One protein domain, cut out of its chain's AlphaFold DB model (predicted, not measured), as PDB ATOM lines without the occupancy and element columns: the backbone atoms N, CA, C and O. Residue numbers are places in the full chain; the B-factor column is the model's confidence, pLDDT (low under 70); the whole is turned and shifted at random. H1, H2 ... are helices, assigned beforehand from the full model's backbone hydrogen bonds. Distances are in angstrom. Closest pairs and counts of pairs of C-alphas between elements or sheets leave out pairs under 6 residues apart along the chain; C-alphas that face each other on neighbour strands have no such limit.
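Overview. This is residues 98 to 145 of the 148 residues of an uncharacterized protein of marine sediment metagenome (UniProt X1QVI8). The model is an open, flat arch: the long helix H2 makes the crossbar, the small helix H1 hangs from its first end, and H3 hangs from its other end by way of residues 127 to 132. Both legs lie on the same side of H2, the space between them is empty, and there is no packed core. The printed part has 48 residues with three named helices, in the order H1, H2, H3 along the chain, and no named strand; its class is all helix. The whole is extended, with a radius of gyration of the C-alphas of 15.0 A, and the C-alphas span 38 by 31 by 8 A.

Arrangement. H2, residues 109 to 126, is the longest helix by residues, and it touches no helix. H1, residues 98 to 106, is close to H2 but not clearly touching it, with 1 pair of C-alphas within 8 A. The closest C-alphas of these two helices are those of Met 104 and Leu 112, 7.6 A apart. Their lines stand at a steep tilt of 61 degrees, and they run opposite ways. Their centres are 16.8 A apart. H3, residues 133 to 143, is apart from H2, with no C-alpha of the one within 8 A of the other. H1 and H3 are apart by the same test. In H1, H2 and H3, every O i to N i+4 pair is within hydrogen-bond range.

Along the chain. H2 has 18 residues, Asp 109 to Leu 126, and measures 26.1 A from first to last C-alpha. It begins at C-alpha 109, at (-51.756, 33.519, 54.322), and ends at C-alpha 126, at (-26.891, 36.645, 47.099). H1 has 9 residues, Arg 98 to Thr 106, and measures 12.4 A; its C-alpha 98 is at (-50.666, 27.746, 35.114). H3 has 11 residues, Ala 133 to Phe 143, and measures 15.6 A; its C-alpha 143 is at (-35.910, 35.758, 27.661).

Size, cuts and confidence. The two C-alphas farthest apart are those of Ser 108 and Asn 134, 37.8 A, while the first and last printed C-alphas, of Arg 98 and Gln 145, are 19.9 A apart. The printed part has no cut. The link from H1 to H2 is tight, with 2 residues, and the link from H2 to H3 is short, with 6. Residues 98 to 103 of H1 stand free, and so do residues 116 to 145, of which 116 to 126 belong to H2 and 133 to 143 to H3. The mean pLDDT of the printed part is 84.7, and residues 142 to 145 are under 70.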
ATOM      1  N   ARG A  98     -49.281  27.513  34.707       81.62
ATOM      2  CA  ARG A  98     -50.666  27.746  35.114       81.62
ATOM      3  C   ARG A  98     -51.002  27.073  36.441       81.62
ATOM      4  O   ARG A  98     -51.549  27.744  37.301       81.62
ATOM      5  N   ALA A  99     -50.604  25.816  36.630       84.00
ATOM      6  CA  ALA A  99     -50.792  25.121  37.901       84.00
ATOM      7  C   ALA A  99     -50.082  25.850  39.054       84.00
ATOM      8  O   ALA A  99     -50.666  26.022  40.116       84.00
ATOM      9  N   ILE A 100     -48.863  26.357  38.832       85.62
ATOM     10  CA  ILE A 100     -48.144  27.153  39.842       85.62
ATOM     11  C   ILE A 100     -48.921  28.431  40.188       85.62
ATOM     12  O   ILE A 100     -49.074  28.755  41.362       85.62
ATOM     13  N   LEU A 101     -49.399  29.163  39.179       87.88
ATOM     14  CA  LEU A 101     -50.150  30.400  39.396       87.88
ATOM     15  C   LEU A 101     -51.468  30.141  40.128       87.88
ATOM     16  O   LEU A 101     -51.793  30.884  41.049       87.88
ATOM     17  N   ASP A 102     -52.195  29.094  39.743       89.31
ATOM     18  CA  ASP A 102     -53.460  28.721  40.375       89.31
ATOM     19  C   ASP A 102     -53.240  28.381  41.861       89.31
ATOM     20  O   ASP A 102     -53.925  28.945  42.712       89.31
ATOM     21  N   GLU A 103     -52.213  27.585  42.187       90.00
ATOM     22  CA  GLU A 103     -51.838  27.284  43.579       90.00
ATOM     23  C   GLU A 103     -51.432  28.545  44.362       90.00
ATOM     24  O   GLU A 103     -51.829  28.719  45.513       90.00
ATOM     25  N   MET A 104     -50.698  29.478  43.743       86.50
ATOM     26  CA  MET A 104     -50.358  30.760  44.378       86.50
ATOM     27  C   MET A 104     -51.591  31.635  44.649       86.50
ATOM     28  O   MET A 104     -51.602  32.367  45.639       86.50
ATOM     29  N   PHE A 105     -52.618  31.581  43.794       89.12
ATOM     30  CA  PHE A 105     -53.868  32.323  43.993       89.12
ATOM     31  C   PHE A 105     -54.746  31.727  45.094       89.12
ATOM     32  O   PHE A 105     -55.503  32.466  45.725       89.12
ATOM     33  N   THR A 106     -54.666  30.416  45.315       93.69
ATOM     34  CA  THR A 106     -55.446  29.713  46.343       93.69
ATOM     35  C   THR A 106     -54.689  29.491  47.648       93.69
ATOM     36  O   THR A 106     -55.277  28.986  48.604       93.69
ATOM     37  N   ALA A 107     -53.410  29.868  47.702       92.38
ATOM     38  CA  ALA A 107     -52.567  29.726  48.879       92.38
ATOM     39  C   ALA A 107     -53.139  30.475  50.093       92.38
ATOM     40  O   ALA A 107     -53.637  31.599  49.997       92.38
ATOM     41  N   SER A 108     -53.018  29.856  51.263       95.25
ATOM     42  CA  SER A 108     -53.328  30.496  52.539       95.25
ATOM     43  C   SER A 108     -52.300  31.577  52.896       95.25
ATOM     44  O   SER A 108     -51.154  31.553  52.442       95.25
ATOM     45  N   ASP A 109     -52.668  32.487  53.804       94.00
ATOM     46  CA  ASP A 109     -51.756  33.519  54.322       94.00
ATOM     47  C   ASP A 109     -50.451  32.926  54.884       94.00
ATOM     48  O   ASP A 109     -49.376  33.515  54.751       94.00
ATOM     49  N   TYR A 110     -50.527  31.740  55.496       93.81
ATOM     50  CA  TYR A 110     -49.362  31.052  56.045       93.81
ATOM     51  C   TYR A 110     -48.423  30.536  54.946       93.81
ATOM     52  O   TYR A 110     -47.209  30.708  55.046       93.81
ATOM     53  N   GLU A 111     -48.971  29.951  53.882       91.81
ATOM     54  CA  GLU A 111     -48.198  29.461  52.732       91.81
ATOM     55  C   GLU A 111     -47.570  30.619  51.946       91.81
ATOM     56  O   GLU A 111     -46.392  30.556  51.586       91.81
ATOM     57  N   LEU A 112     -48.300  31.727  51.774       88.94
ATOM     58  CA  LEU A 112     -47.762  32.960  51.191       88.94
ATOM     59  C   LEU A 112     -46.603  33.521  52.022       88.94
ATOM     60  O   LEU A 112     -45.561  33.881  51.471       88.94
ATOM     61  N   MET A 113     -46.744  33.552  53.351       92.44
ATOM     62  CA  MET A 113     -45.672  33.989  54.248       92.44
ATOM     63  C   MET A 113     -44.429  33.095  54.124       92.44
ATOM     64  O   MET A 113     -43.311  33.612  54.073       92.44
ATOM     65  N   GLN A 114     -44.601  31.771  54.036       92.44
ATOM     66  CA  GLN A 114     -43.487  30.844  53.819       92.44
ATOM     67  C   GLN A 114     -42.800  31.071  52.468       92.44
ATOM     68  O   GLN A 114     -41.569  31.110  52.412       92.44
ATOM     69  N   PHE A 115     -43.573  31.265  51.395       90.75
ATOM     70  CA  PHE A 115     -43.031  31.562  50.070       90.75
ATOM     71  C   PHE A 115     -42.201  32.853  50.073       90.75
ATOM     72  O   PHE A 115     -41.058  32.856  49.606       90.75
ATOM     73  N   ILE A 116     -42.730  33.931  50.659       92.12
ATOM     74  CA  ILE A 116     -42.024  35.217  50.773       92.12
ATOM     75  C   ILE A 116     -40.730  35.052  51.576       92.12
ATOM     76  O   ILE A 116     -39.669  35.476  51.116       92.12
ATOM     77  N   ALA A 117     -40.791  34.380  52.729       90.69
ATOM     78  CA  ALA A 117     -39.618  34.140  53.566       90.69
ATOM     79  C   ALA A 117     -38.518  33.373  52.815       90.69
ATOM     80  O   ALA A 117     -37.334  33.686  52.955       90.69
ATOM     81  N   LEU A 118     -38.899  32.398  51.984       92.38
ATOM     82  CA  LEU A 118     -37.967  31.637  51.159       92.38
ATOM     83  C   LEU A 118     -37.293  32.526  50.101       92.38
ATOM     84  O   LEU A 118     -36.068  32.511  49.963       92.38
ATOM     85  N   VAL A 119     -38.081  33.324  49.371       91.62
ATOM     86  CA  VAL A 119     -37.572  34.256  48.349       91.62
ATOM     87  C   VAL A 119     -36.615  35.274  48.967       91.62
ATOM     88  O   VAL A 119     -35.538  35.526  48.416       91.62
ATOM     89  N   ASP A 120     -36.964  35.831  50.124       90.75
ATOM     90  CA  ASP A 120     -36.126  36.811  50.810       90.75
ATOM     91  C   ASP A 120     -34.840  36.184  51.363       90.75
ATOM     92  O   ASP A 120     -33.766  36.777  51.218       90.75
ATOM     93  N   ALA A 121     -34.893  34.952  51.879       88.81
ATOM     94  CA  ALA A 121     -33.696  34.209  52.269       88.81
ATOM     95  C   ALA A 121     -32.747  33.988  51.075       88.81
ATOM     96  O   ALA A 121     -31.534  34.199  51.193       88.81
ATOM     97  N   TYR A 122     -33.282  33.635  49.899       88.06
ATOM     98  CA  TYR A 122     -32.477  33.517  48.681       88.06
ATOM     99  C   TYR A 122     -31.851  34.850  48.275       88.06
ATOM    100  O   TYR A 122     -30.648  34.895  48.003       88.06
ATOM    101  N   ARG A 123     -32.612  35.950  48.287       86.25
ATOM    102  CA  ARG A 123     -32.081  37.292  47.991       86.25
ATOM    103  C   ARG A 123     -30.957  37.676  48.947       86.25
ATOM    104  O   ARG A 123     -29.895  38.113  48.502       86.25
ATOM    105  N   GLN A 124     -31.152  37.450  50.244       85.44
ATOM    106  CA  GLN A 124     -30.137  37.724  51.256       85.44
ATOM    107  C   GLN A 124     -28.866  36.892  51.028       85.44
ATOM    108  O   GLN A 124     -27.761  37.420  51.150       85.44
ATOM    109  N   SER A 125     -29.000  35.624  50.621       84.19
ATOM    110  CA  SER A 125     -27.852  34.753  50.317       84.19
ATOM    111  C   SER A 125     -26.986  35.248  49.146       84.19
ATOM    112  O   SER A 125     -25.809  34.888  49.034       84.19
ATOM    113  N   LEU A 126     -27.557  36.083  48.272       85.38
ATOM    114  CA  LEU A 126     -26.891  36.645  47.099       85.38
ATOM    115  C   LEU A 126     -26.351  38.061  47.332       85.38
ATOM    116  O   LEU A 126     -25.508  38.506  46.559       85.38
ATOM    117  N   TRP A 127     -26.774  38.749  48.397       82.50
ATOM    118  CA  TRP A 127     -26.511  40.178  48.619       82.50
ATOM    119  C   TRP A 127     -25.023  40.558  48.601       82.50
ATOM    120  O   TRP A 127     -24.652  41.606  48.084       82.50
ATOM    121  N   ASN A 128     -24.159  39.698  49.146       80.81
ATOM    122  CA  ASN A 128     -22.714  39.945  49.235       80.81
ATOM    123  C   ASN A 128     -21.905  39.248  48.132       80.81
ATOM    124  O   ASN A 128     -20.672  39.244  48.185       80.81
ATOM    125  N   LYS A 129     -22.562  38.617  47.152       82.31
ATOM    126  CA  LYS A 129     -21.853  37.991  46.035       82.31
ATOM    127  C   LYS A 129     -21.478  39.050  44.991       82.31
ATOM    128  O   LYS A 129     -22.272  39.954  44.734       82.31
ATOM    129  N   PRO A 130     -20.288  38.953  44.371       82.12
ATOM    130  CA  PRO A 130     -19.936  39.822  43.257       82.12
ATOM    131  C   PRO A 130     -20.938  39.635  42.111       82.12
ATOM    132  O   PRO A 130     -21.401  38.524  41.851       82.12
ATOM    133  N   PHE A 131     -21.273  40.732  41.434       81.50
ATOM    134  CA  PHE A 131     -22.203  40.709  40.311       81.50
ATOM    135  C   PHE A 131     -21.626  39.898  39.141       81.50
ATOM    136  O   PHE A 131     -20.587  40.255  38.585       81.50
ATOM    137  N   ASP A 132     -22.316  38.825  38.752       84.69
ATOM    138  CA  ASP A 132     -21.952  38.001  37.598       84.69
ATOM    139  C   ASP A 132     -22.662  38.509  36.334       84.69
ATOM    140  O   ASP A 132     -23.768  38.087  35.986       84.69
ATOM    141  N   ALA A 133     -22.016  39.452  35.648       83.50
ATOM    142  CA  ALA A 133     -22.548  40.052  34.427       83.50
ATOM    143  C   ALA A 133     -22.808  39.022  33.314       83.50
ATOM    144  O   ALA A 133     -23.744  39.192  32.532       83.50
ATOM    145  N   ASN A 134     -22.016  37.946  33.251       81.94
ATOM    146  CA  ASN A 134     -22.156  36.924  32.216       81.94
ATOM    147  C   ASN A 134     -23.394  36.058  32.463       81.94
ATOM    148  O   ASN A 134     -24.137  35.788  31.517       81.94
ATOM    149  N   TYR A 135     -23.644  35.677  33.720       81.75
ATOM    150  CA  TYR A 135     -24.861  34.968  34.114       81.75
ATOM    151  C   TYR A 135     -26.114  35.791  33.786       81.75
ATOM    152  O   TYR A 135     -26.996  35.311  33.077       81.75
ATOM    153  N   TRP A 136     -26.175  37.055  34.214       82.50
ATOM    154  CA  TRP A 136     -27.357  37.895  33.979       82.50
ATOM    155  C   TRP A 136     -27.574  38.237  32.499       82.50
ATOM    156  O   TRP A 136     -28.715  38.238  32.042       82.50
ATOM    157  N   ALA A 137     -26.508  38.448  31.719       81.94
ATOM    158  CA  ALA A 137     -26.616  38.613  30.268       81.94
ATOM    159  C   ALA A 137     -27.049  37.318  29.553       81.94
ATOM    160  O   ALA A 137     -27.701  37.372  28.509       81.94
ATOM    161  N   ALA A 138     -26.691  36.140  30.075       80.31
ATOM    162  CA  ALA A 138     -27.190  34.861  29.567       80.31
ATOM    163  C   ALA A 138     -28.677  34.661  29.897       80.31
ATOM    164  O   ALA A 138     -29.435  34.261  29.017       80.31
ATOM    165  N   VAL A 139     -29.105  35.015  31.115       80.69
ATOM    166  CA  VAL A 139     -30.522  35.007  31.507       80.69
ATOM    167  C   VAL A 139     -31.329  35.947  30.609       80.69
ATOM    168  O   VAL A 139     -32.304  35.507  30.014       80.69
ATOM    169  N   ALA A 140     -30.901  37.202  30.436       78.81
ATOM    170  CA  ALA A 140     -31.606  38.183  29.606       78.81
ATOM    171  C   ALA A 140     -31.784  37.715  28.149       78.81
ATOM    172  O   ALA A 140     -32.886  37.797  27.615       78.81
ATOM    173  N   ARG A 141     -30.740  37.135  27.540       77.06
ATOM    174  CA  ARG A 141     -30.824  36.537  26.195       77.06
ATOM    175  C   ARG A 141     -31.769  35.336  26.128       77.06
ATOM    176  O   ARG A 141     -32.422  35.133  25.115       77.06
ATOM    177  N   GLY A 142     -31.871  34.554  27.204       67.62
ATOM    178  CA  GLY A 142     -32.833  33.451  27.302       67.62
ATOM    179  C   GLY A 142     -34.298  33.906  27.295       67.62
ATOM    180  O   GLY A 142     -35.164  33.148  26.871       67.62
ATOM    181  N   PHE A 143     -34.576  35.146  27.714       64.81
ATOM    182  CA  PHE A 143     -35.910  35.758  27.661       64.81
ATOM    183  C   PHE A 143     -36.162  36.583  26.388       64.81
ATOM    184  O   PHE A 143     -37.305  36.940  26.117       64.81
ATOM    185  N   GLU A 144     -35.132  36.856  25.584       60.56
ATOM    186  CA  GLU A 144     -35.219  37.654  24.349       60.56
ATOM    187  C   GLU A 144     -36.025  36.950  23.231       60.56
ATOM    188  O   GLU A 144     -36.417  37.586  22.263       60.56
ATOM    189  N   GLN A 145     -36.348  35.656  23.374       54.97
ATOM    190  CA  GLN A 145     -37.142  34.883  22.400       54.97
ATOM    191  C   GLN A 145     -38.650  34.791  22.707       54.97
ATOM    192  O   GLN A 145     -39.312  33.853  22.272       54.97
TER     193      GLN A 145